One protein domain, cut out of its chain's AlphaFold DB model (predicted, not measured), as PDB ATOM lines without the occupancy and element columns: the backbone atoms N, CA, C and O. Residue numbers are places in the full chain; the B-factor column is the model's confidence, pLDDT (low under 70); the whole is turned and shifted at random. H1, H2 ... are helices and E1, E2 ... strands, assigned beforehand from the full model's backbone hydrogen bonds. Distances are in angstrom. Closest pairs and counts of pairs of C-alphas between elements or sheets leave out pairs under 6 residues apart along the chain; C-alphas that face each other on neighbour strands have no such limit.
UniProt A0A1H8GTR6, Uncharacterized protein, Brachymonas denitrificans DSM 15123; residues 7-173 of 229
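Overview. This is residues 7 to 173 of the 229 residues of an uncharacterized protein of Brachymonas denitrificans DSM 15123 (UniProt A0A1H8GTR6). Look first for three helices that cross one another, H5, H6 and H7, which make the core of the model. H2 and H3 meet at a corner to one side of this core with little H1 beyond them, short H4 packs on H6, and a small hairpin of E1 and E2 lies far out on another side. The printed part has 167 residues, ordered H1 H2 H3 H4 H5 E1 E2 H6 H7, with the two-stranded sheet E1 - E2 antiparallel; the class is mostly helix. The whole is compact, with a radius of gyration of the C-alphas of 15.5 A and spans of 40 by 37 by 30 A.

Arrangement. Begin at the hairpin of E1, residues 122 to 124, and E2, residues 127 to 129: antiparallel at 129 degrees, with N 124 and O 127 within hydrogen-bond range at 3.0 A. Next find the two hubs, H5, residues 82 to 97, and H6, residues 133 to 148. Residues 82 to 89 of H5 touch residues 133 to 140 of H6, about perpendicular at 88 degrees; the closest C-alphas, of Ser 85 and Gln 137, are 5.5 A apart. H7, residues 159 to 172, touches H5 at a steep tilt of 68 degrees, only just short of about perpendicular, running the same way; this involves residues 88 to 92 of H5 and 159 to 164 of H7 alone, with C-alphas 88 and 159 closest at 6.3 A. Residues 162 to 166 of H7 touch residues 139 to 144 of H6, only just about perpendicular at 72 degrees, with C-alphas 143 and 162 closest at 6.3 A. H4, residues 66 to 69, touches residues 141 to 148 of H6, with C-alphas 66 and 145 closest at 6.5 A. H3, residues 43 to 53, only just touches residues 87 to 91 of H5, with 3 pairs of C-alphas within 8 A, those of Leu 53 and Leu 87 closest at 6.6 A. Residues 16 to 19 of H2, which spans residues 16 to 31, touch H3 at a steep tilt of 52 degrees, opposite ways, with C-alphas 16 and 52 closest at 5.3 A. H1, residues 7 to 11, and residues 18 to 19 of H2 only just touch, with 3 pairs of C-alphas within 8 A, and only at the corner; C-alphas 9 and 19 are closest at 6.7 A. Every O i to N i+4 pair is within hydrogen-bond range in H1, H2, H3, H5, H6 and H7; H4 is too short for one.

Along the chain. Find C-alpha 7 at (-20.001, 14.700, -18.225), where H1 begins. H2 runs 22.4 A, H3 15.2 A and H5 22.1 A, the last from C-alpha 82 at (-8.099, 37.956, -6.005). H6 runs 22.8 A, and H7 runs 20.7 A to C-alpha 172 at (-3.339, 43.194, -29.369).

Size, cuts and confidence. The C-alphas farthest apart, of Lys 34 and Lys 74, are 45.3 A apart. The printed part has no cut. The links H2 to H3, H3 to H4, H4 to H5 and H5 to E1 are long. Mean pLDDT of the printed part is 94.6, and no printed residue is under 70.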
ATOM      1  N   LYS A   7     -19.356  15.497 -19.276       95.50
ATOM      2  CA  LYS A   7     -20.001  14.700 -18.225       95.50
ATOM      3  C   LYS A   7     -19.154  13.488 -17.831       95.50
ATOM      4  O   LYS A   7     -18.934  13.274 -16.641       95.50
ATOM      5  N   GLU A   8     -18.620  12.739 -18.800       96.12
ATOM      6  CA  GLU A   8     -17.727  11.606 -18.515       96.12
ATOM      7  C   GLU A   8     -16.460  12.070 -17.776       96.12
ATOM      8  O   GLU A   8     -15.991  11.396 -16.856       96.12
ATOM      9  N   ALA A   9     -15.899  13.223 -18.158       96.06
ATOM     10  CA  ALA A   9     -14.730  13.780 -17.487       96.06
ATOM     11  C   ALA A   9     -15.021  14.099 -16.009       96.06
ATOM     12  O   ALA A   9     -14.222  13.742 -15.138       96.06
ATOM     13  N   ILE A  10     -16.182  14.696 -15.716       94.44
ATOM     14  CA  ILE A  10     -16.643  14.977 -14.348       94.44
ATOM     15  C   ILE A  10     -16.884  13.677 -13.566       94.44
ATOM     16  O   ILE A  10     -16.373  13.529 -12.455       94.44
ATOM     17  N   GLU A  11     -17.607  12.709 -14.137       94.31
ATOM     18  CA  GLU A  11     -17.910  11.416 -13.498       94.31
ATOM     19  C   GLU A  11     -16.637  10.636 -13.144       94.31
ATOM     20  O   GLU A  11     -16.538  10.027 -12.076       94.31
ATOM     21  N   LYS A  12     -15.612  10.724 -14.000       95.19
ATOM     22  CA  LYS A  12     -14.278  10.151 -13.760       95.19
ATOM     23  C   LYS A  12     -13.394  10.994 -12.837       95.19
ATOM     24  O   LYS A  12     -12.215  10.668 -12.682       95.19
ATOM     25  N   ARG A  13     -13.930  12.061 -12.234       92.81
ATOM     26  CA  ARG A  13     -13.216  12.995 -11.347       92.81
ATOM     27  C   ARG A  13     -11.936  13.528 -11.990       92.81
ATOM     28  O   ARG A  13     -10.862  13.514 -11.382       92.81
ATOM     29  N   ALA A  14     -12.029  13.944 -13.254       94.06
ATOM     30  CA  ALA A  14     -10.913  14.573 -13.938       94.06
ATOM     31  C   ALA A  14     -10.400  15.767 -13.120       94.06
ATOM     32  O   ALA A  14     -11.172  16.594 -12.639       94.06
ATOM     33  N   ARG A  15      -9.076  15.862 -12.975       93.56
ATOM     34  CA  ARG A  15      -8.437  17.068 -12.432       93.56
ATOM     35  C   ARG A  15      -8.656  18.244 -13.386       93.56
ATOM     36  O   ARG A  15      -8.915  18.021 -14.569       93.56
ATOM     37  N   THR A  16      -8.438  19.463 -12.900       94.44
ATOM     38  CA  THR A  16      -8.554  20.721 -13.661       94.44
ATOM     39  C   THR A  16      -7.883  20.641 -15.032       94.44
ATOM     40  O   THR A  16      -8.536  20.909 -16.032       94.44
ATOM     41  N   ASP A  17      -6.643  20.139 -15.107       94.88
ATOM     42  CA  ASP A  17      -5.915  19.927 -16.371       94.88
ATOM     43  C   ASP A  17      -6.697  19.088 -17.392       94.88
ATOM     44  O   ASP A  17      -6.659  19.360 -18.587       94.88
ATOM     45  N   GLY A  18      -7.389  18.040 -16.934       95.88
ATOM     46  CA  GLY A  18      -8.166  17.154 -17.798       95.88
ATOM     47  C   GLY A  18      -9.427  17.825 -18.337       95.88
ATOM     48  O   GLY A  18      -9.758  17.623 -19.503       95.88
ATOM     49  N   LEU A  19     -10.090  18.643 -17.513       97.19
ATOM     50  CA  LEU A  19     -11.243  19.444 -17.934       97.19
ATOM     51  C   LEU A  19     -10.812  20.560 -18.890       97.19
ATOM     52  O   LEU A  19     -11.404  20.717 -19.952       97.19
ATOM     53  N   MET A  20      -9.727  21.271 -18.572       97.50
ATOM     54  CA  MET A  20      -9.141  22.284 -19.452       97.50
ATOM     55  C   MET A  20      -8.754  21.691 -20.806       97.50
ATOM     56  O   MET A  20      -9.118  22.241 -21.839       97.50
ATOM     57  N   GLN A  21      -8.048  20.555 -20.814       95.88
ATOM     58  CA  GLN A  21      -7.659  19.883 -22.051       95.88
ATOM     59  C   GLN A  21      -8.882  19.521 -22.901       95.88
ATOM     60  O   GLN A  21      -8.829  19.664 -24.119       95.88
ATOM     61  N   TYR A  22      -9.972  19.066 -22.277       96.69
ATOM     62  CA  TYR A  22     -11.219  18.787 -22.985       96.69
ATOM     63  C   TYR A  22     -11.795  20.056 -23.629       96.69
ATOM     64  O   TYR A  22     -12.054  20.048 -24.830       96.69
ATOM     65  N   VAL A  23     -11.912  21.154 -22.869       96.75
ATOM     66  CA  VAL A  23     -12.410  22.446 -23.376       96.75
ATOM     67  C   VAL A  23     -11.561  22.944 -24.549       96.75
ATOM     68  O   VAL A  23     -12.104  23.250 -25.607       96.75
ATOM     69  N   PHE A  24     -10.231  22.958 -24.419       95.56
ATOM     70  CA  PHE A  24      -9.347  23.386 -25.509       95.56
ATOM     71  C   PHE A  24      -9.449  22.486 -26.742       95.56
ATOM     72  O   PHE A  24      -9.419  22.991 -27.859       95.56
ATOM     73  N   GLN A  25      -9.601  21.170 -26.568       94.31
ATOM     74  CA  GLN A  25      -9.787  20.249 -27.692       94.31
ATOM     75  C   GLN A  25     -11.110  20.497 -28.428       94.31
ATOM     76  O   GLN A  25     -11.111  20.451 -29.657       94.31
ATOM     77  N   GLN A  26     -12.199  20.793 -27.708       95.06
ATOM     78  CA  GLN A  26     -13.476  21.162 -28.329       95.06
ATOM     79  C   GLN A  26     -13.362  22.489 -29.086       95.06
ATOM     80  O   GLN A  26     -13.695  22.553 -30.266       95.06
ATOM     81  N   MET A  27     -12.806  23.528 -28.455       94.50
ATOM     82  CA  MET A  27     -12.638  24.834 -29.103       94.50
ATOM     83  C   MET A  27     -11.699  24.774 -30.316       94.50
ATOM     84  O   MET A  27     -11.956  25.424 -31.326       94.50
ATOM     85  N   ALA A  28     -10.635  23.969 -30.259       92.25
ATOM     86  CA  ALA A  28      -9.757  23.745 -31.404       92.25
ATOM     87  C   ALA A  28     -10.489  23.028 -32.548       92.25
ATOM     88  O   ALA A  28     -10.397  23.458 -33.693       92.25
ATOM     89  N   ALA A  29     -11.263  21.979 -32.245       93.31
ATOM     90  CA  ALA A  29     -12.066  21.283 -33.247       93.31
ATOM     91  C   ALA A  29     -13.099  22.212 -33.908       93.31
ATOM     92  O   ALA A  29     -13.240  22.180 -35.129       93.31
ATOM     93  N   PHE A  30     -13.756  23.070 -33.123       94.12
ATOM     94  CA  PHE A  30     -14.663  24.097 -33.635       94.12
ATOM     95  C   PHE A  30     -13.958  25.071 -34.585       94.12
ATOM     96  O   PHE A  30     -14.441  25.315 -35.687       94.12
ATOM     97  N   ASN A  31     -12.782  25.572 -34.198       90.62
ATOM     98  CA  ASN A  31     -11.990  26.483 -35.029       90.62
ATOM     99  C   ASN A  31     -11.491  25.828 -36.330       90.62
ATOM    100  O   ASN A  31     -11.347  26.514 -37.339       90.62
ATOM    101  N   ASP A  32     -11.286  24.509 -36.330       93.81
ATOM    102  CA  ASP A  32     -10.977  23.720 -37.531       93.81
ATOM    103  C   ASP A  32     -12.211  23.483 -38.434       93.81
ATOM    104  O   ASP A  32     -12.124  22.754 -39.426       93.81
ATOM    105  N   GLY A  33     -13.373  24.054 -38.095       94.56
ATOM    106  CA  GLY A  33     -14.620  23.929 -38.854       94.56
ATOM    107  C   GLY A  33     -15.377  22.622 -38.610       94.56
ATOM    108  O   GLY A  33     -16.234  22.256 -39.416       94.56
ATOM    109  N   LYS A  34     -15.061  21.891 -37.535       95.19
ATOM    110  CA  LYS A  34     -15.773  20.657 -37.180       95.19
ATOM    111  C   LYS A  34     -17.040  20.983 -36.402       95.19
ATOM    112  O   LYS A  34     -17.064  21.892 -35.575       95.19
ATOM    113  N   GLU A  35     -18.068  20.177 -36.629       95.00
ATOM    114  CA  GLU A  35     -19.244  20.151 -35.768       95.00
ATOM    115  C   GLU A  35     -18.844  19.618 -34.388       95.00
ATOM    116  O   GLU A  35     -18.160  18.594 -34.279       95.00
ATOM    117  N   ILE A  36     -19.228  20.348 -33.345       93.19
ATOM    118  CA  ILE A  36     -18.944  19.998 -31.958       93.19
ATOM    119  C   ILE A  36     -20.192  20.178 -31.100       93.19
ATOM    120  O   ILE A  36     -20.985  21.094 -31.315       93.19
ATOM    121  N   ASP A  37     -20.300  19.354 -30.064       90.44
ATOM    122  CA  ASP A  37     -21.235  19.580 -28.971       90.44
ATOM    123  C   ASP A  37     -20.523  20.374 -27.868       90.44
ATOM    124  O   ASP A  37     -19.571  19.894 -27.246       90.44
ATOM    125  N   LEU A  38     -20.982  21.600 -27.601       92.56
ATOM    126  CA  LEU A  38     -20.496  22.430 -26.489       92.56
ATOM    127  C   LEU A  38     -21.092  21.961 -25.148       92.56
ATOM    128  O   LEU A  38     -21.817  22.685 -24.464       92.56
ATOM    129  N   ASP A  39     -20.771  20.730 -24.755       95.81
ATOM    130  CA  ASP A  39     -21.333  20.028 -23.594       95.81
ATOM    131  C   ASP A  39     -20.690  20.402 -22.241       95.81
ATOM    132  O   ASP A  39     -20.800  19.663 -21.267       95.81
ATOM    133  N   PHE A  40     -20.025  21.559 -22.173       96.69
ATOM    134  CA  PHE A  40     -19.333  22.067 -20.981       96.69
ATOM    135  C   PHE A  40     -19.798  23.468 -20.542       96.69
ATOM    136  O   PHE A  40     -19.254  24.040 -19.595       96.69
ATOM    137  N   LEU A  41     -20.801  24.039 -21.221       96.38
ATOM    138  CA  LEU A  41     -21.275  25.409 -20.986       96.38
ATOM    139  C   LEU A  41     -22.568  25.497 -20.174       96.38
ATOM    140  O   LEU A  41     -23.009  26.601 -19.858       96.38
ATOM    141  N   SER A  42     -23.201  24.381 -19.794       95.94
ATOM    142  CA  SER A  42     -24.389  24.461 -18.934       95.94
ATOM    143  C   SER A  42     -24.034  25.056 -17.561       95.94
ATOM    144  O   SER A  42     -22.890  24.996 -17.104       95.94
ATOM    145  N   ARG A  43     -25.020  25.612 -16.839       95.81
ATOM    146  CA  ARG A  43     -24.768  26.186 -15.500       95.81
ATOM    147  C   ARG A  43     -24.196  25.160 -14.513       95.81
ATOM    148  O   ARG A  43     -23.506  25.545 -13.571       95.81
ATOM    149  N   SER A  44     -24.533  23.879 -14.668       96.12
ATOM    150  CA  SER A  44     -23.956  22.795 -13.864       96.12
ATOM    151  C   SER A  44     -22.512  22.505 -14.257       96.12
ATOM    152  O   SER A  44     -21.679  22.370 -13.367       96.12
ATOM    153  N   ASP A  45     -22.210  22.478 -15.553       97.00
ATOM    154  CA  ASP A  45     -20.873  22.153 -16.064       97.00
ATOM    155  C   ASP A  45     -19.860  23.252 -15.733       97.00
ATOM    156  O   ASP A  45     -18.772  22.962 -15.231       97.00
ATOM    157  N   VAL A  46     -20.256  24.520 -15.891       97.38
ATOM    158  CA  VAL A  46     -19.453  25.671 -15.449       97.38
ATOM    159  C   VAL A  46     -19.229  25.623 -13.938       97.38
ATOM    160  O   VAL A  46     -18.122  25.874 -13.472       97.38
ATOM    161  N   GLY A  47     -20.247  25.242 -13.159       97.19
ATOM    162  CA  GLY A  47     -20.114  25.058 -11.712       97.19
ATOM    163  C   GLY A  47     -19.110  23.968 -11.340       97.19
ATOM    164  O   GLY A  47     -18.263  24.186 -10.475       97.19
ATOM    165  N   ALA A  48     -19.162  22.825 -12.025       96.75
ATOM    166  CA  ALA A  48     -18.194  21.747 -11.850       96.75
ATOM    167  C   ALA A  48     -16.774  22.195 -12.229       96.75
ATOM    168  O   ALA A  48     -15.821  21.859 -11.525       96.75
ATOM    169  N   PHE A  49     -16.627  23.008 -13.284       97.88
ATOM    170  CA  PHE A  49     -15.340  23.609 -13.640       97.88
ATOM    171  C   PHE A  49     -14.833  24.567 -12.557       97.88
ATOM    172  O   PHE A  49     -13.677  24.462 -12.163       97.88
ATOM    173  N   CYS A  50     -15.685  25.460 -12.037       98.12
ATOM    174  CA  CYS A  50     -15.335  26.388 -10.954       98.12
ATOM    175  C   CYS A  50     -14.807  25.623  -9.730       98.12
ATOM    176  O   CYS A  50     -13.731  25.929  -9.214       98.12
ATOM    177  N   GLN A  51     -15.512  24.566  -9.314       96.88
ATOM    178  CA  GLN A  51     -15.082  23.705  -8.207       96.88
ATOM    179  C   GLN A  51     -13.756  22.998  -8.509       96.88
ATOM    180  O   GLN A  51     -12.854  22.999  -7.674       96.88
ATOM    181  N   ALA A  52     -13.602  22.435  -9.711       96.81
ATOM    182  CA  ALA A  52     -12.356  21.793 -10.121       96.81
ATOM    183  C   ALA A  52     -11.182  22.779 -10.198       96.81
ATOM    184  O   ALA A  52     -10.040  22.387  -9.966       96.81
ATOM    185  N   LEU A  53     -11.440  24.047 -10.516       96.94
ATOM    186  CA  LEU A  53     -10.446  25.116 -10.526       96.94
ATOM    187  C   LEU A  53     -10.023  25.533  -9.105       96.94
ATOM    188  O   LEU A  53      -8.950  26.104  -8.939       96.94
ATOM    189  N   GLY A  54     -10.819  25.196  -8.085       97.56
ATOM    190  CA  GLY A  54     -10.555  25.505  -6.677       97.56
ATOM    191  C   GLY A  54     -11.356  26.690  -6.137       97.56
ATOM    192  O   GLY A  54     -10.974  27.266  -5.116       97.56
ATOM    193  N   PHE A  55     -12.437  27.084  -6.817       98.12
ATOM    194  CA  PHE A  55     -13.362  28.087  -6.295       98.12
ATOM    195  C   PHE A  55     -14.142  27.521  -5.104       98.12
ATOM    196  O   PHE A  55     -14.326  26.306  -4.983       98.12
ATOM    197  N   ASP A  56     -14.618  28.409  -4.233       97.25
ATOM    198  CA  ASP A  56     -15.482  28.011  -3.122       97.25
ATOM    199  C   ASP A  56     -16.824  27.460  -3.643       97.25
ATOM    200  O   ASP A  56     -17.238  27.725  -4.774       97.25
ATOM    201  N   ALA A  57     -17.489  26.615  -2.851       94.50
ATOM    202  CA  ALA A  57     -18.594  25.776  -3.333       94.50
ATOM    203  C   ALA A  57     -19.795  26.570  -3.889       94.50
ATOM    204  O   ALA A  57     -20.521  26.070  -4.754       94.50
ATOM    205  N   ASP A  58     -19.997  27.790  -3.400       95.62
ATOM    206  CA  ASP A  58     -21.042  28.735  -3.792       95.62
ATOM    207  C   ASP A  58     -20.630  29.662  -4.952       95.62
ATOM    208  O   ASP A  58     -21.475  30.344  -5.539       95.62
ATOM    209  N   ARG A  59     -19.359  29.636  -5.367       97.38
ATOM    210  CA  ARG A  59     -18.794  30.481  -6.430       97.38
ATOM    211  C   ARG A  59     -18.988  29.886  -7.827       97.38
ATOM    212  O   ARG A  59     -18.053  29.732  -8.604       97.38
ATOM    213  N   ASN A  60     -20.231  29.566  -8.184       97.62
ATOM    214  CA  ASN A  60     -20.585  29.183  -9.555       97.62
ATOM    215  C   ASN A  60     -20.897  30.428 -10.403       97.62
ATOM    216  O   ASN A  60     -22.022  30.934 -10.381       97.62
ATOM    217  N   TRP A  61     -19.934  30.881 -11.207       97.62
ATOM    218  CA  TRP A  61     -20.070  32.086 -12.038       97.62
ATOM    219  C   TRP A  61     -21.245  32.057 -13.030       97.62
ATOM    220  O   TRP A  61     -21.801  33.102 -13.362       97.62
ATOM    221  N   ALA A  62     -21.708  30.883 -13.468       96.06
ATOM    222  CA  ALA A  62     -22.879  30.784 -14.343       96.06
ATOM    223  C   ALA A  62     -24.215  31.037 -13.610       96.06
ATOM    224  O   ALA A  62     -25.263  31.259 -14.231       96.06
ATOM    225  N   ARG A  63     -24.211  30.971 -12.273       96.06
ATOM    226  CA  ARG A  63     -25.397  31.161 -11.421       96.06
ATOM    227  C   ARG A  63     -25.423  32.503 -10.698       96.06
ATOM    228  O   ARG A  63     -26.510  32.934 -10.333       96.06
ATOM    229  N   LEU A  64     -24.273  33.143 -10.535       95.12
ATOM    230  CA  LEU A  64     -24.145  34.424  -9.851       95.12
ATOM    231  C   LEU A  64     -24.494  35.615 -10.768       95.12
ATOM    232  O   LEU A  64     -24.484  35.513 -12.004       95.12
ATOM    233  N   THR A  65     -24.860  36.742 -10.156       93.00
ATOM    234  CA  THR A  65     -24.958  38.054 -10.820       93.00
ATOM    235  C   THR A  65     -23.566  38.656 -11.023       93.00
ATOM    236  O   THR A  65     -22.596  38.167 -10.445       93.00
ATOM    237  N   LEU A  66     -23.451  39.711 -11.841       91.00
ATOM    238  CA  LEU A  66     -22.168  40.394 -12.043       91.00
ATOM    239  C   LEU A  66     -21.608  40.906 -10.711       91.00
ATOM    240  O   LEU A  66     -20.514  40.500 -10.352       91.00
ATOM    241  N   ASP A  67     -22.396  41.652  -9.937       93.50
ATOM    242  CA  ASP A  67     -21.968  42.221  -8.646       93.50
ATOM    243  C   ASP A  67     -21.571  41.156  -7.615       93.50
ATOM    244  O   ASP A  67     -20.769  41.401  -6.719       93.50
ATOM    245  N   GLN A  68     -22.133  39.948  -7.730       95.94
ATOM    246  CA  GLN A  68     -21.699  38.821  -6.915       95.94
ATOM    247  C   GLN A  68     -20.336  38.310  -7.377       95.94
ATOM    248  O   GLN A  68     -19.489  38.019  -6.538       95.94
ATOM    249  N   ILE A  69     -20.115  38.161  -8.687       96.38
ATOM    250  CA  ILE A  69     -18.854  37.637  -9.229       96.38
ATOM    251  C   ILE A  69     -17.725  38.652  -9.063       96.38
ATOM    252  O   ILE A  69     -16.661  38.268  -8.582       96.38
ATOM    253  N   ALA A  70     -17.974  39.901  -9.442       97.25
ATOM    254  CA  ALA A  70     -17.044  41.014  -9.466       97.25
ATOM    255  C   ALA A  70     -17.686  42.235  -8.779       97.25
ATOM    256  O   ALA A  70     -18.302  43.059  -9.454       97.25
ATOM    257  N   PRO A  71     -17.617  42.326  -7.441       96.69
ATOM    258  CA  PRO A  71     -18.138  43.480  -6.715       96.69
ATOM    259  C   PRO A  71     -17.307  44.750  -6.989       96.69
ATOM    260  O   PRO A  71     -16.158  44.641  -7.435       96.69
ATOM    261  N   PRO A  72     -17.846  45.941  -6.662       94.94
ATOM    262  CA  PRO A  72     -17.115  47.203  -6.768       94.94
ATOM    263  C   PRO A  72     -15.840  47.213  -5.921       94.94
ATOM    264  O   PRO A  72     -15.861  46.834  -4.743       94.94
ATOM    265  N   ASP A  73     -14.736  47.675  -6.505       95.44
ATOM    266  CA  ASP A  73     -13.488  47.944  -5.797       95.44
ATOM    267  C   ASP A  73     -13.449  49.383  -5.277       95.44
ATOM    268  O   ASP A  73     -14.066  50.297  -5.820       95.44
ATOM    269  N   LYS A  74     -12.644  49.608  -4.240       91.44
ATOM    270  CA  LYS A  74     -12.397  50.946  -3.685       91.44
ATOM    271  C   LYS A  74     -11.803  51.936  -4.694       91.44
ATOM    272  O   LYS A  74     -11.878  53.134  -4.454       91.44
ATOM    273  N   LEU A  75     -11.159  51.453  -5.759       88.06
ATOM    274  CA  LEU A  75     -10.599  52.301  -6.809       88.06
ATOM    275  C   LEU A  75     -11.646  52.755  -7.835       88.06
ATOM    276  O   LEU A  75     -11.305  53.576  -8.684       88.06
ATOM    277  N   GLY A  76     -12.880  52.243  -7.761       88.69
ATOM    278  CA  GLY A  76     -13.980  52.558  -8.676       88.69
ATOM    279  C   GLY A  76     -14.515  51.337  -9.433       88.69
ATOM    280  O   GLY A  76     -15.688  50.999  -9.256       88.69
ATOM    281  N   PRO A  77     -13.699  50.636 -10.246       93.88
ATOM    282  CA  PRO A  77     -14.212  49.592 -11.122       93.88
ATOM    283  C   PRO A  77     -14.570  48.308 -10.364       93.88
ATOM    284  O   PRO A  77     -14.060  48.024  -9.281       93.88
ATOM    285  N   ASN A  78     -15.412  47.479 -10.979       96.50
ATOM    286  CA  ASN A  78     -15.677  46.125 -10.503       96.50
ATOM    287  C   ASN A  78     -14.443  45.231 -10.683       96.50
ATOM    288  O   ASN A  78     -13.755  45.302 -11.703       96.50
ATOM    289  N   VAL A  79     -14.180  44.345  -9.719       98.12
ATOM    290  CA  VAL A  79     -13.042  43.414  -9.783       98.12
ATOM    291  C   VAL A  79     -13.428  42.014  -9.321       98.12
ATOM    292  O   VAL A  79     -14.114  41.829  -8.318       98.12
ATOM    293  N   VAL A  80     -12.963  40.988 -10.036       98.50
ATOM    294  CA  VAL A  80     -13.098  39.592  -9.586       98.50
ATOM    295  C   VAL A  80     -12.237  39.364  -8.334       98.50
ATOM    296  O   VAL A  80     -11.075  39.755  -8.347       98.50
ATOM    297  N   PRO A  81     -12.713  38.662  -7.284       98.31
ATOM    298  CA  PRO A  81     -11.915  38.374  -6.097       98.31
ATOM    299  C   PRO A  81     -10.537  37.778  -6.411       98.31
ATOM    300  O   PRO A  81     -10.413  36.821  -7.183       98.31
ATOM    301  N   ALA A  82      -9.501  38.294  -5.743       98.19
ATOM    302  CA  ALA A  82      -8.099  37.956  -6.005       98.19
ATOM    303  C   ALA A  82      -7.807  36.445  -6.047       98.19
ATOM    304  O   ALA A  82      -7.037  35.991  -6.893       98.19
ATOM    305  N   LYS A  83      -8.438  35.651  -5.167       98.25
ATOM    306  CA  LYS A  83      -8.289  34.186  -5.141       98.25
ATOM    307  C   LYS A  83      -8.743  33.551  -6.457       98.25
ATOM    308  O   LYS A  83      -8.016  32.749  -7.033       98.25
ATOM    309  N   GLU A  84      -9.924  33.913  -6.943       98.56
ATOM    310  CA  GLU A  84     -10.503  33.340  -8.162       98.56
ATOM    311  C   GLU A  84      -9.765  33.813  -9.406       98.56
ATOM    312  O   GLU A  84      -9.409  32.999 -10.258       98.56
ATOM    313  N   SER A  85      -9.455  35.108  -9.466       98.75
ATOM    314  CA  SER A  85      -8.656  35.690 -10.542       98.75
ATOM    315  C   SER A  85      -7.278  35.023 -10.651       98.75
ATOM    316  O   SER A  85      -6.869  34.624 -11.742       98.75
ATOM    317  N   ALA A  86      -6.596  34.775  -9.526       98.69
ATOM    318  CA  ALA A  86      -5.313  34.073  -9.512       98.69
ATOM    319  C   ALA A  86      -5.412  32.617 -10.005       98.69
ATOM    320  O   ALA A  86      -4.502  32.137 -10.687       98.69
ATOM    321  N   LEU A  87      -6.505  31.913  -9.694       98.62
ATOM    322  CA  LEU A  87      -6.741  30.551 -10.180       98.62
ATOM    323  C   LEU A  87      -7.008  30.529 -11.693       98.62
ATOM    324  O   LEU A  87      -6.447  29.687 -12.397       98.62
ATOM    325  N   VAL A  88      -7.786  31.485 -12.211       98.69
ATOM    326  CA  VAL A  88      -8.000  31.654 -13.660       98.69
ATOM    327  C   VAL A  88      -6.685  31.987 -14.368       98.69
ATOM    328  O   VAL A  88      -6.332  31.336 -15.353       98.69
ATOM    329  N   LEU A  89      -5.904  32.926 -13.826       98.62
ATOM    330  CA  LEU A  89      -4.584  33.285 -14.349       98.62
ATOM    331  C   LEU A  89      -3.639  32.075 -14.381       98.62
ATOM    332  O   LEU A  89      -2.910  31.863 -15.353       98.62
ATOM    333  N   HIS A  90      -3.667  31.253 -13.330       98.38
ATOM    334  CA  HIS A  90      -2.890  30.023 -13.261       98.38
ATOM    335  C   HIS A  90      -3.311  29.013 -14.336       98.38
ATOM    336  O   HIS A  90      -2.442  28.462 -15.013       98.38
ATOM    337  N   ALA A  91      -4.614  28.803 -14.543       98.38
ATOM    338  CA  ALA A  91      -5.111  27.918 -15.595       98.38
ATOM    339  C   ALA A  91      -4.641  28.371 -16.987       98.38
ATOM    340  O   ALA A  91      -4.151  27.559 -17.772       98.38
ATOM    341  N   LEU A  92      -4.691  29.670 -17.282       98.12
ATOM    342  CA  LEU A  92      -4.207  30.210 -18.558       98.12
ATOM    343  C   LEU A  92      -2.691  30.030 -18.716       98.12
ATOM    344  O   LEU A  92      -2.221  29.613 -19.777       98.12
ATOM    345  N   LYS A  93      -1.919  30.246 -17.644       97.75
ATOM    346  CA  LYS A  93      -0.477  29.959 -17.624       97.75
ATOM    347  C   LYS A  93      -0.196  28.485 -17.936       97.75
ATOM    348  O   LYS A  93       0.681  28.203 -18.752       97.75
ATOM    349  N   VAL A  94      -0.933  27.555 -17.320       97.19
ATOM    350  CA  VAL A  94      -0.806  26.110 -17.584       97.19
ATOM    351  C   VAL A  94      -1.164  25.791 -19.036       97.19
ATOM    352  O   VAL A  94      -0.426  25.053 -19.686       97.19
ATOM    353  N   ALA A  95      -2.233  26.381 -19.574       96.75
ATOM    354  CA  ALA A  95      -2.638  26.182 -20.964       96.75
ATOM    355  C   ALA A  95      -1.547  26.606 -21.960       96.75
ATOM    356  O   ALA A  95      -1.266  25.867 -22.904       96.75
ATOM    357  N   ILE A  96      -0.878  27.739 -21.710       95.94
ATOM    358  CA  ILE A  96       0.276  28.191 -22.501       95.94
ATOM    359  C   ILE A  96       1.461  27.226 -22.342       95.94
ATOM    360  O   ILE A  96       2.081  26.844 -23.328       95.94
ATOM    361  N   GLN A  97       1.778  26.790 -21.116       95.75
ATOM    362  CA  GLN A  97       2.876  25.838 -20.863       95.75
ATOM    363  C   GLN A  97       2.676  24.482 -21.540       95.75
ATOM    364  O   GLN A  97       3.651  23.800 -21.847       95.75
ATOM    365  N   LYS A  98       1.421  24.065 -21.703       95.06
ATOM    366  CA  LYS A  98       1.033  22.813 -22.356       95.06
ATOM    367  C   LYS A  98       0.747  22.979 -23.849       95.06
ATOM    368  O   LYS A  98       0.355  21.998 -24.474       95.06
ATOM    369  N   GLU A  99       0.917  24.188 -24.388       93.81
ATOM    370  CA  GLU A  99       0.649  24.537 -25.790       93.81
ATOM    371  C   GLU A  99      -0.804  24.272 -26.231       93.81
ATOM    372  O   GLU A  99      -1.094  24.121 -27.413       93.81
ATOM    373  N   TRP A 100      -1.748  24.240 -25.284       93.88
ATOM    374  CA  TRP A 100      -3.185  24.175 -25.587       93.88
ATOM    375  C   TRP A 100      -3.742  25.533 -26.006       93.88
ATOM    376  O   TRP A 100      -4.746  25.606 -26.708       93.88
ATOM    377  N   LEU A 101      -3.077  26.601 -25.564       91.81
ATOM    378  CA  LEU A 101      -3.386  27.977 -25.904       91.81
ATOM    379  C   LEU A 101      -2.115  28.652 -26.411       91.81
ATOM    380  O   LEU A 101      -1.098  28.674 -25.720       91.81
ATOM    381  N   LEU A 102      -2.186  29.216 -27.614       91.31
ATOM    382  CA  LEU A 102      -1.074  29.902 -28.268       91.31
ATOM    383  C   LEU A 102      -1.520  31.323 -28.639       91.31
ATOM    384  O   LEU A 102      -1.974  31.526 -29.766       91.31
ATOM    385  N   PRO A 103      -1.436  32.294 -27.709       88.31
ATOM    386  CA  PRO A 103      -1.730  33.696 -27.998       88.31
ATOM    387  C   PRO A 103      -0.807  34.215 -29.100       88.31
ATOM    388  O   PRO A 103       0.368  33.835 -29.146       88.31
ATOM    389  N   ARG A 104      -1.320  35.067 -29.990       87.12
ATOM    390  CA  ARG A 104      -0.574  35.588 -31.141       87.12
ATOM    391  C   ARG A 104      -0.900  37.047 -31.402       87.12
ATOM    392  O   ARG A 104      -2.049  37.444 -31.270       87.12
ATOM    393  N   GLU A 105       0.102  37.781 -31.865       83.94
ATOM    394  CA  GLU A 105      -0.059  39.079 -32.520       83.94
ATOM    395  C   GLU A 105       0.300  38.879 -33.998       83.94
ATOM    396  O   GLU A 105       1.452  38.604 -34.357       83.94
ATOM    397  N   GLY A 106      -0.705  38.885 -34.873       83.25
ATOM    398  CA  GLY A 106      -0.522  38.451 -36.257       83.25
ATOM    399  C   GLY A 106      -0.005  37.007 -36.338       83.25
ATOM    400  O   GLY A 106      -0.698  36.063 -35.958       83.25
ATOM    401  N   ARG A 107       1.213  36.814 -36.862       81.38
ATOM    402  CA  ARG A 107       1.835  35.478 -36.988       81.38
ATOM    403  C   ARG A 107       2.717  35.097 -35.795       81.38
ATOM    404  O   ARG A 107       2.988  33.907 -35.615       81.38
ATOM    405  N   GLU A 108       3.109  36.063 -34.968       84.06
ATOM    406  CA  GLU A 108       4.101  35.873 -33.908       84.06
ATOM    407  C   GLU A 108       3.454  35.390 -32.597       84.06
ATOM    408  O   GLU A 108       2.493  36.004 -32.124       84.06
ATOM    409  N   PRO A 109       3.942  34.296 -31.981       87.56
ATOM    410  CA  PRO A 109       3.467  33.849 -30.673       87.56
ATOM    411  C   PRO A 109       3.807  34.833 -29.544       87.56
ATOM    412  O   PRO A 109       4.963  35.200 -29.344       87.56
ATOM    413  N   GLN A 110       2.814  35.160 -28.719       91.12
ATOM    414  CA  GLN A 110       2.928  36.042 -27.553       91.12
ATOM    415  C   GLN A 110       2.871  35.227 -26.246       91.12
ATOM    416  O   GLN A 110       1.997  35.406 -25.400       91.12
ATOM    417  N   LEU A 111       3.798  34.280 -26.065       92.50
ATOM    418  CA  LEU A 111       3.737  33.318 -24.947       92.50
ATOM    419  C   LEU A 111       3.943  33.960 -23.560       92.50
ATOM    420  O   LEU A 111       3.550  33.383 -22.549       92.50
ATOM    421  N   ASP A 112       4.554  35.145 -23.498       94.19
ATOM    422  CA  ASP A 112       4.760  35.916 -22.266       94.19
ATOM    423  C   ASP A 112       3.645  36.938 -21.985       94.19
ATOM    424  O   ASP A 112       3.818  37.800 -21.126       94.19
ATOM    425  N   VAL A 113       2.511  36.870 -22.693       95.19
ATOM    426  CA  VAL A 113       1.397  37.828 -22.552       95.19
ATOM    427  C   VAL A 113       0.885  37.955 -21.108       95.19
ATOM    428  O   VAL A 113       0.488  39.033 -20.684       95.19
ATOM    429  N   LEU A 114       0.977  36.884 -20.313       97.12
ATOM    430  CA  LEU A 114       0.529  36.869 -18.915       97.12
ATOM    431  C   LEU A 114       1.540  37.438 -17.913       97.12
ATOM    432  O   LEU A 114       1.207  37.591 -16.738       97.12
ATOM    433  N   ASN A 115       2.783  37.699 -18.324       97.38
ATOM    434  CA  ASN A 115       3.873  38.007 -17.396       97.38
ATOM    435  C   ASN A 115       3.592  39.214 -16.502       97.38
ATOM    436  O   ASN A 115       3.994  39.219 -15.340       97.38
ATOM    437  N   ASP A 116       2.886  40.204 -17.024       97.69
ATOM    438  CA  ASP A 116       2.546  41.417 -16.295       97.69
ATOM    439  C   ASP A 116       1.715  41.134 -15.044       97.69
ATOM    440  O   ASP A 116       1.914  41.766 -14.012       97.69
ATOM    441  N   PHE A 117       0.839  40.138 -15.117       98.44
ATOM    442  CA  PHE A 117      -0.155  39.834 -14.090       98.44
ATOM    443  C   PHE A 117       0.312  38.739 -13.129       98.44
ATOM    444  O   PHE A 117      -0.183  38.622 -12.008       98.44
ATOM    445  N   LEU A 118       1.271  37.913 -13.561       98.38
ATOM    446  CA  LEU A 118       1.837  36.854 -12.730       98.38
ATOM    447  C   LEU A 118       2.576  37.440 -11.511       98.38
ATOM    448  O   LEU A 118       3.200  38.495 -11.638       98.38
ATOM    449  N   PRO A 119       2.580  36.741 -10.354       97.88
ATOM    450  CA  PRO A 119       3.225  37.230  -9.136       97.88
ATOM    451  C   PRO A 119       4.684  37.642  -9.352       97.88
ATOM    452  O   PRO A 119       5.439  36.940 -10.034       97.88
ATOM    453  N   ALA A 120       5.081  38.760  -8.746       95.81
ATOM    454  CA  ALA A 120       6.449  39.264  -8.737       95.81
ATOM    455  C   ALA A 120       7.066  39.176  -7.323       95.81
ATOM    456  O   ALA A 120       6.331  39.287  -6.340       95.81
ATOM    457  N   PRO A 121       8.397  38.997  -7.201       95.62
ATOM    458  CA  PRO A 121       9.352  38.789  -8.292       95.62
ATOM    459  C   PRO A 121       9.267  37.366  -8.870       95.62
ATOM    460  O   PRO A 121       9.078  36.393  -8.146       95.62
ATOM    461  N   GLY A 122       9.455  37.222 -10.183       95.88
ATOM    462  CA  GLY A 122       9.414  35.915 -10.839       95.88
ATOM    463  C   GLY A 122       9.789  35.953 -12.318       95.88
ATOM    464  O   GLY A 122      10.161  36.995 -12.869       95.88
ATOM    465  N   ARG A 123       9.727  34.784 -12.969       96.44
ATOM    466  CA  ARG A 123       9.900  34.642 -14.420       96.44
ATOM    467  C   ARG A 123       8.915  33.641 -15.012       96.44
ATOM    468  O   ARG A 123       8.664  32.583 -14.437       96.44
ATOM    469  N   PHE A 124       8.431  33.950 -16.207       96.75
ATOM    470  CA  PHE A 124       7.675  33.041 -17.065       96.75
ATOM    471  C   PHE A 124       8.081  33.280 -18.523       96.75
ATOM    472  O   PHE A 124       8.404  34.407 -18.895       96.75
ATOM    473  N   GLN A 125       8.195  32.206 -19.314       94.38
ATOM    474  CA  GLN A 125       8.739  32.252 -20.681       94.38
ATOM    475  C   GLN A 125      10.050  33.055 -20.788       94.38
ATOM    476  O   GLN A 125      10.244  33.879 -21.676       94.38
ATOM    477  N   LYS A 126      10.956  32.839 -19.820       93.06
ATOM    478  CA  LYS A 126      12.265  33.509 -19.664       93.06
ATOM    479  C   LYS A 126      12.218  35.026 -19.405       93.06
ATOM    480  O   LYS A 126      13.259  35.595 -19.075       93.06
ATOM    481  N   LYS A 127      11.055  35.675 -19.444       93.56
ATOM    482  CA  LYS A 127      10.868  37.104 -19.140       93.56
ATOM    483  C   LYS A 127      10.418  37.313 -17.689       93.56
ATOM    484  O   LYS A 127       9.947  36.377 -17.045       93.56
ATOM    485  N   LYS A 128      10.621  38.522 -17.154       95.38
ATOM    486  CA  LYS A 128      10.231  38.893 -15.777       95.38
ATOM    487  C   LYS A 128       8.709  38.912 -15.635       95.38
ATOM    488  O   LYS A 128       8.026  39.186 -16.617       95.38
ATOM    489  N   THR A 129       8.211  38.624 -14.439       97.56
ATOM    490  CA  THR A 129       6.814  38.864 -14.053       97.56
ATOM    491  C   THR A 129       6.702  40.152 -13.237       97.56
ATOM    492  O   THR A 129       7.669  40.509 -12.557       97.56
ATOM    493  N   LEU A 130       5.573  40.866 -13.339       97.38
ATOM    494  CA  LEU A 130       5.441  42.243 -12.822       97.38
ATOM    495  C   LEU A 130       4.442  42.402 -11.665       97.38
ATOM    496  O   LEU A 130       4.525  43.377 -10.931       97.38
ATOM    497  N   GLY A 131       3.567  41.424 -11.420       97.56
ATOM    498  CA  GLY A 131       2.711  41.415 -10.230       97.56
ATOM    499  C   GLY A 131       1.461  42.297 -10.303       97.56
ATOM    500  O   GLY A 131       0.860  42.549  -9.261       97.56
ATOM    501  N   HIS A 132       1.010  42.705 -11.493       98.06
ATOM    502  CA  HIS A 132      -0.218  43.496 -11.697       98.06
ATOM    503  C   HIS A 132      -1.495  42.655 -11.587       98.06
ATOM    504  O   HIS A 132      -2.404  42.752 -12.404       98.06
ATOM    505  N   GLY A 133      -1.586  41.801 -10.567       98.00
ATOM    506  CA  GLY A 133      -2.717  40.888 -10.383       98.00
ATOM    507  C   GLY A 133      -4.063  41.600 -10.209       98.00
ATOM    508  O   GLY A 133      -5.093  41.033 -10.551       98.00
ATOM    509  N   TRP A 134      -4.079  42.840  -9.708       98.06
ATOM    510  CA  TRP A 134      -5.295  43.663  -9.643       98.06
ATOM    511  C   TRP A 134      -5.825  44.034 -11.034       98.06
ATOM    512  O   TRP A 134      -7.013  43.881 -11.290       98.06
ATOM    513  N   GLU A 135      -4.947  44.386 -11.976       98.50
ATOM    514  CA  GLU A 135      -5.355  44.697 -13.353       98.50
ATOM    515  C   GLU A 135      -5.997  43.476 -14.033       98.50
ATOM    516  O   GLU A 135      -6.959  43.615 -14.778       98.50
ATOM    517  N   PHE A 136      -5.545  42.257 -13.710       98.69
ATOM    518  CA  PHE A 136      -6.183  41.029 -14.199       98.69
ATOM    519  C   PHE A 136      -7.534  40.731 -13.521       98.69
ATOM    520  O   PHE A 136      -8.411  40.122 -14.130       98.69
ATOM    521  N   GLN A 137      -7.730  41.155 -12.267       98.75
ATOM    522  CA  GLN A 137      -9.037  41.081 -11.599       98.75
ATOM    523  C   GLN A 137     -10.060  41.997 -12.280       98.75
ATOM    524  O   GLN A 137     -11.183  41.555 -12.528       98.75
ATOM    525  N   TYR A 138      -9.650  43.226 -12.610       98.56
ATOM    526  CA  TYR A 138     -10.439  44.170 -13.402       98.56
ATOM    527  C   TYR A 138     -10.715  43.625 -14.811       98.56
ATOM    528  O   TYR A 138     -11.866  43.569 -15.231       98.56
ATOM    529  N   ALA A 139      -9.696  43.103 -15.500       98.44
ATOM    530  CA  ALA A 139      -9.848  42.554 -16.846       98.44
ATOM    531  C   ALA A 139     -10.921  41.457 -16.935       98.44
ATOM    532  O   ALA A 139     -11.756  41.461 -17.835       98.44
ATOM    533  N   LEU A 140     -10.946  40.528 -15.972       98.50
ATOM    534  CA  LEU A 140     -11.989  39.502 -15.923       98.50
ATOM    535  C   LEU A 140     -13.382  40.094 -15.668       98.50
ATOM    536  O   LEU A 140     -14.358  39.578 -16.210       98.50
ATOM    537  N   ALA A 141     -13.486  41.137 -14.841       97.81
ATOM    538  CA  ALA A 141     -14.758  41.782 -14.526       97.81
ATOM    539  C   ALA A 141     -15.375  42.459 -15.757       97.81
ATOM    540  O   ALA A 141     -16.562  42.257 -16.011       97.81
ATOM    541  N   VAL A 142     -14.560  43.158 -16.553       96.62
ATOM    542  CA  VAL A 142     -14.966  43.767 -17.831       96.62
ATOM    543  C   VAL A 142     -15.570  42.719 -18.768       96.62
ATOM    544  O   VAL A 142     -16.699  42.863 -19.234       96.62
ATOM    545  N   GLU A 143     -14.872  41.599 -18.991       96.25
ATOM    546  CA  GLU A 143     -15.374  40.571 -19.912       96.25
ATOM    547  C   GLU A 143     -16.647  39.878 -19.406       96.25
ATOM    548  O   GLU A 143     -17.509  39.464 -20.190       96.25
ATOM    549  N   LEU A 144     -16.803  39.761 -18.086       95.88
ATOM    550  CA  LEU A 144     -18.036  39.261 -17.478       95.88
ATOM    551  C   LEU A 144     -19.196  40.248 -17.640       95.88
ATOM    552  O   LEU A 144     -20.322  39.806 -17.897       95.88
ATOM    553  N   GLU A 145     -18.946  41.552 -17.504       90.69
ATOM    554  CA  GLU A 145     -19.948  42.590 -17.744       90.69
ATOM    555  C   GLU A 145     -20.441  42.533 -19.191       90.69
ATOM    556  O   GLU A 145     -21.644  42.361 -19.424       90.69
ATOM    557  N   HIS A 146     -19.519  42.587 -20.155       84.12
ATOM    558  CA  HIS A 146     -19.831  42.525 -21.584       84.12
ATOM    559  C   HIS A 146     -20.687  41.307 -21.933       84.12
ATOM    560  O   HIS A 146     -21.688  41.414 -22.649       84.12
ATOM    561  N   GLY A 147     -20.366  40.145 -21.360       78.50
ATOM    562  CA  GLY A 147     -21.215  38.972 -21.489       78.50
ATOM    563  C   GLY A 147     -22.609  39.207 -20.896       78.50
ATOM    564  O   GLY A 147     -23.631  39.068 -21.573       78.50
ATOM    565  N   ARG A 148     -22.675  39.516 -19.599       79.44
ATOM    566  CA  ARG A 148     -23.900  39.388 -18.796       79.44
ATOM    567  C   ARG A 148     -24.888  40.537 -18.970       79.44
ATOM    568  O   ARG A 148     -26.080  40.260 -19.091       79.44
ATOM    569  N   THR A 149     -24.428  41.782 -18.935       73.44
ATOM    570  CA  THR A 149     -25.302  42.971 -18.920       73.44
ATOM    571  C   THR A 149     -25.503  43.552 -20.315       73.44
ATOM    572  O   THR A 149     -26.513  44.207 -20.559       73.44
ATOM    573  N   ARG A 150     -24.593  43.258 -21.257       77.69
ATOM    574  CA  ARG A 150     -24.656  43.743 -22.649       77.69
ATOM    575  C   ARG A 150     -25.150  42.695 -23.654       77.69
ATOM    576  O   ARG A 150     -25.204  42.965 -24.848       77.69
ATOM    577  N   GLY A 151     -25.563  41.514 -23.181       76.94
ATOM    578  CA  GLY A 151     -26.240  40.493 -23.993       76.94
ATOM    579  C   GLY A 151     -25.321  39.589 -24.821       76.94
ATOM    580  O   GLY A 151     -25.825  38.791 -25.608       76.94
ATOM    581  N   ALA A 152     -24.000  39.661 -24.632       85.38
ATOM    582  CA  ALA A 152     -23.015  38.884 -25.387       85.38
ATOM    583  C   ALA A 152     -22.512  37.627 -24.639       85.38
ATOM    584  O   ALA A 152     -21.412  37.137 -24.901       85.38
ATOM    585  N   ASN A 153     -23.282  37.088 -23.681       88.06
ATOM    586  CA  ASN A 153     -22.856  35.940 -22.872       88.06
ATOM    587  C   ASN A 153     -22.905  34.616 -23.648       88.06
ATOM    588  O   ASN A 153     -23.829  33.817 -23.490       88.06
ATOM    589  N   VAL A 154     -21.876  34.365 -24.451       89.75
ATOM    590  CA  VAL A 154     -21.735  33.127 -25.231       89.75
ATOM    591  C   VAL A 154     -20.981  32.019 -24.488       89.75
ATOM    592  O   VAL A 154     -21.002  30.870 -24.913       89.75
ATOM    593  N   SER A 155     -20.334  32.337 -23.362       91.50
ATOM    594  CA  SER A 155     -19.536  31.390 -22.568       91.50
ATOM    595  C   SER A 155     -20.234  30.912 -21.293       91.50
ATOM    596  O   SER A 155     -19.664  30.119 -20.546       91.50
ATOM    597  N   ASN A 156     -21.430  31.427 -20.997       94.38
ATOM    598  CA  ASN A 156     -22.119  31.259 -19.716       94.38
ATOM    599  C   ASN A 156     -21.205  31.563 -18.507       94.38
ATOM    600  O   ASN A 156     -21.254  30.875 -17.486       94.38
ATOM    601  N   ASN A 157     -20.351  32.586 -18.644       95.38
ATOM    602  CA  ASN A 157     -19.332  32.996 -17.669       95.38
ATOM    603  C   ASN A 157     -18.296  31.904 -17.332       95.38
ATOM    604  O   ASN A 157     -17.784  31.866 -16.212       95.38
ATOM    605  N   HIS A 158     -18.000  30.982 -18.253       97.69
ATOM    606  CA  HIS A 158     -17.003  29.938 -18.019       97.69
ATOM    607  C   HIS A 158     -15.616  30.563 -17.742       97.69
ATOM    608  O   HIS A 158     -15.042  31.148 -18.666       97.69
ATOM    609  N   PRO A 159     -15.006  30.383 -16.547       98.06
ATOM    610  CA  PRO A 159     -13.818  31.146 -16.139       98.06
ATOM    611  C   PRO A 159     -12.638  31.055 -17.114       98.06
ATOM    612  O   PRO A 159     -11.978  32.050 -17.398       98.06
ATOM    613  N   LEU A 160     -12.397  29.864 -17.680       97.75
ATOM    614  CA  LEU A 160     -11.346  29.669 -18.683       97.75
ATOM    615  C   LEU A 160     -11.613  30.435 -19.987       97.75
ATOM    616  O   LEU A 160     -10.684  31.016 -20.535       97.75
ATOM    617  N   LEU A 161     -12.860  30.446 -20.476       97.38
ATOM    618  CA  LEU A 161     -13.212  31.133 -21.719       97.38
ATOM    619  C   LEU A 161     -13.195  32.649 -21.524       97.38
ATOM    620  O   LEU A 161     -12.651  33.349 -22.367       97.38
ATOM    621  N   THR A 162     -13.700  33.148 -20.391       97.69
ATOM    622  CA  THR A 162     -13.564  34.563 -20.002       97.69
ATOM    623  C   THR A 162     -12.091  34.974 -19.974       97.69
ATOM    624  O   THR A 162     -11.715  35.975 -20.573       97.69
ATOM    625  N   GLY A 163     -11.226  34.155 -19.364       97.69
ATOM    626  CA  GLY A 163      -9.783  34.381 -19.392       97.69
ATOM    627  C   GLY A 163      -9.200  34.396 -20.810       97.69
ATOM    628  O   GLY A 163      -8.352  35.227 -21.106       97.69
ATOM    629  N   MET A 164      -9.652  33.523 -21.714       96.69
ATOM    630  CA  MET A 164      -9.191  33.527 -23.111       96.69
ATOM    631  C   MET A 164      -9.546  34.821 -23.852       96.69
ATOM    632  O   MET A 164      -8.725  35.278 -24.646       96.69
ATOM    633  N   VAL A 165     -10.709  35.423 -23.578       96.06
ATOM    634  CA  VAL A 165     -11.076  36.740 -24.132       96.06
ATOM    635  C   VAL A 165     -10.121  37.818 -23.614       96.06
ATOM    636  O   VAL A 165      -9.559  38.562 -24.413       96.06
ATOM    637  N   VAL A 166      -9.809  37.801 -22.311       97.44
ATOM    638  CA  VAL A 166      -8.787  38.688 -21.727       97.44
ATOM    639  C   VAL A 166      -7.436  38.560 -22.435       97.44
ATOM    640  O   VAL A 166      -6.803  39.563 -22.768       97.44
ATOM    641  N   LEU A 167      -6.981  37.333 -22.714       96.44
ATOM    642  CA  LEU A 167      -5.725  37.134 -23.447       96.44
ATOM    643  C   LEU A 167      -5.776  37.636 -24.888       96.44
ATOM    644  O   LEU A 167      -4.729  38.037 -25.392       96.44
ATOM    645  N   ALA A 168      -6.931  37.576 -25.555       94.44
ATOM    646  CA  ALA A 168      -7.062  38.052 -26.928       94.44
ATOM    647  C   ALA A 168      -6.762  39.555 -26.999       94.44
ATOM    648  O   ALA A 168      -5.879  39.962 -27.748       94.44
ATOM    649  N   HIS A 169      -7.384  40.346 -26.126       95.81
ATOM    650  CA  HIS A 169      -7.125  41.782 -26.025       95.81
ATOM    651  C   HIS A 169      -5.681  42.111 -25.629       95.81
ATOM    652  O   HIS A 169      -5.042  42.981 -26.218       95.81
ATOM    653  N   LEU A 170      -5.108  41.360 -24.683       96.00
ATOM    654  CA  LEU A 170      -3.710  41.549 -24.280       96.00
ATOM    655  C   LEU A 170      -2.691  41.162 -25.362       96.00
ATOM    656  O   LEU A 170      -1.534  41.586 -25.297       96.00
ATOM    657  N   ALA A 171      -3.086  40.324 -26.323       92.25
ATOM    658  CA  ALA A 171      -2.260  39.994 -27.477       92.25
ATOM    659  C   ALA A 171      -2.260  41.114 -28.532       92.25
ATOM    660  O   ALA A 171      -1.313  41.182 -29.312       92.25
ATOM    661  N   GLU A 172      -3.270  41.990 -28.528       91.44
ATOM    662  CA  GLU A 172      -3.339  43.194 -29.369       91.44
ATOM    663  C   GLU A 172      -2.591  44.375 -28.732       91.44
ATOM    664  O   GLU A 172      -1.798  45.039 -29.397       91.44
ATOM    665  N   ASP A 173      -2.799  44.623 -27.434       93.75
ATOM    666  CA  ASP A 173      -2.060  45.627 -26.662       93.75
ATOM    667  C   ASP A 173      -1.748  45.092 -25.256       93.75
ATOM    668  O   ASP A 173      -2.632  44.774 -24.463       93.75
TER     669      ASP A 173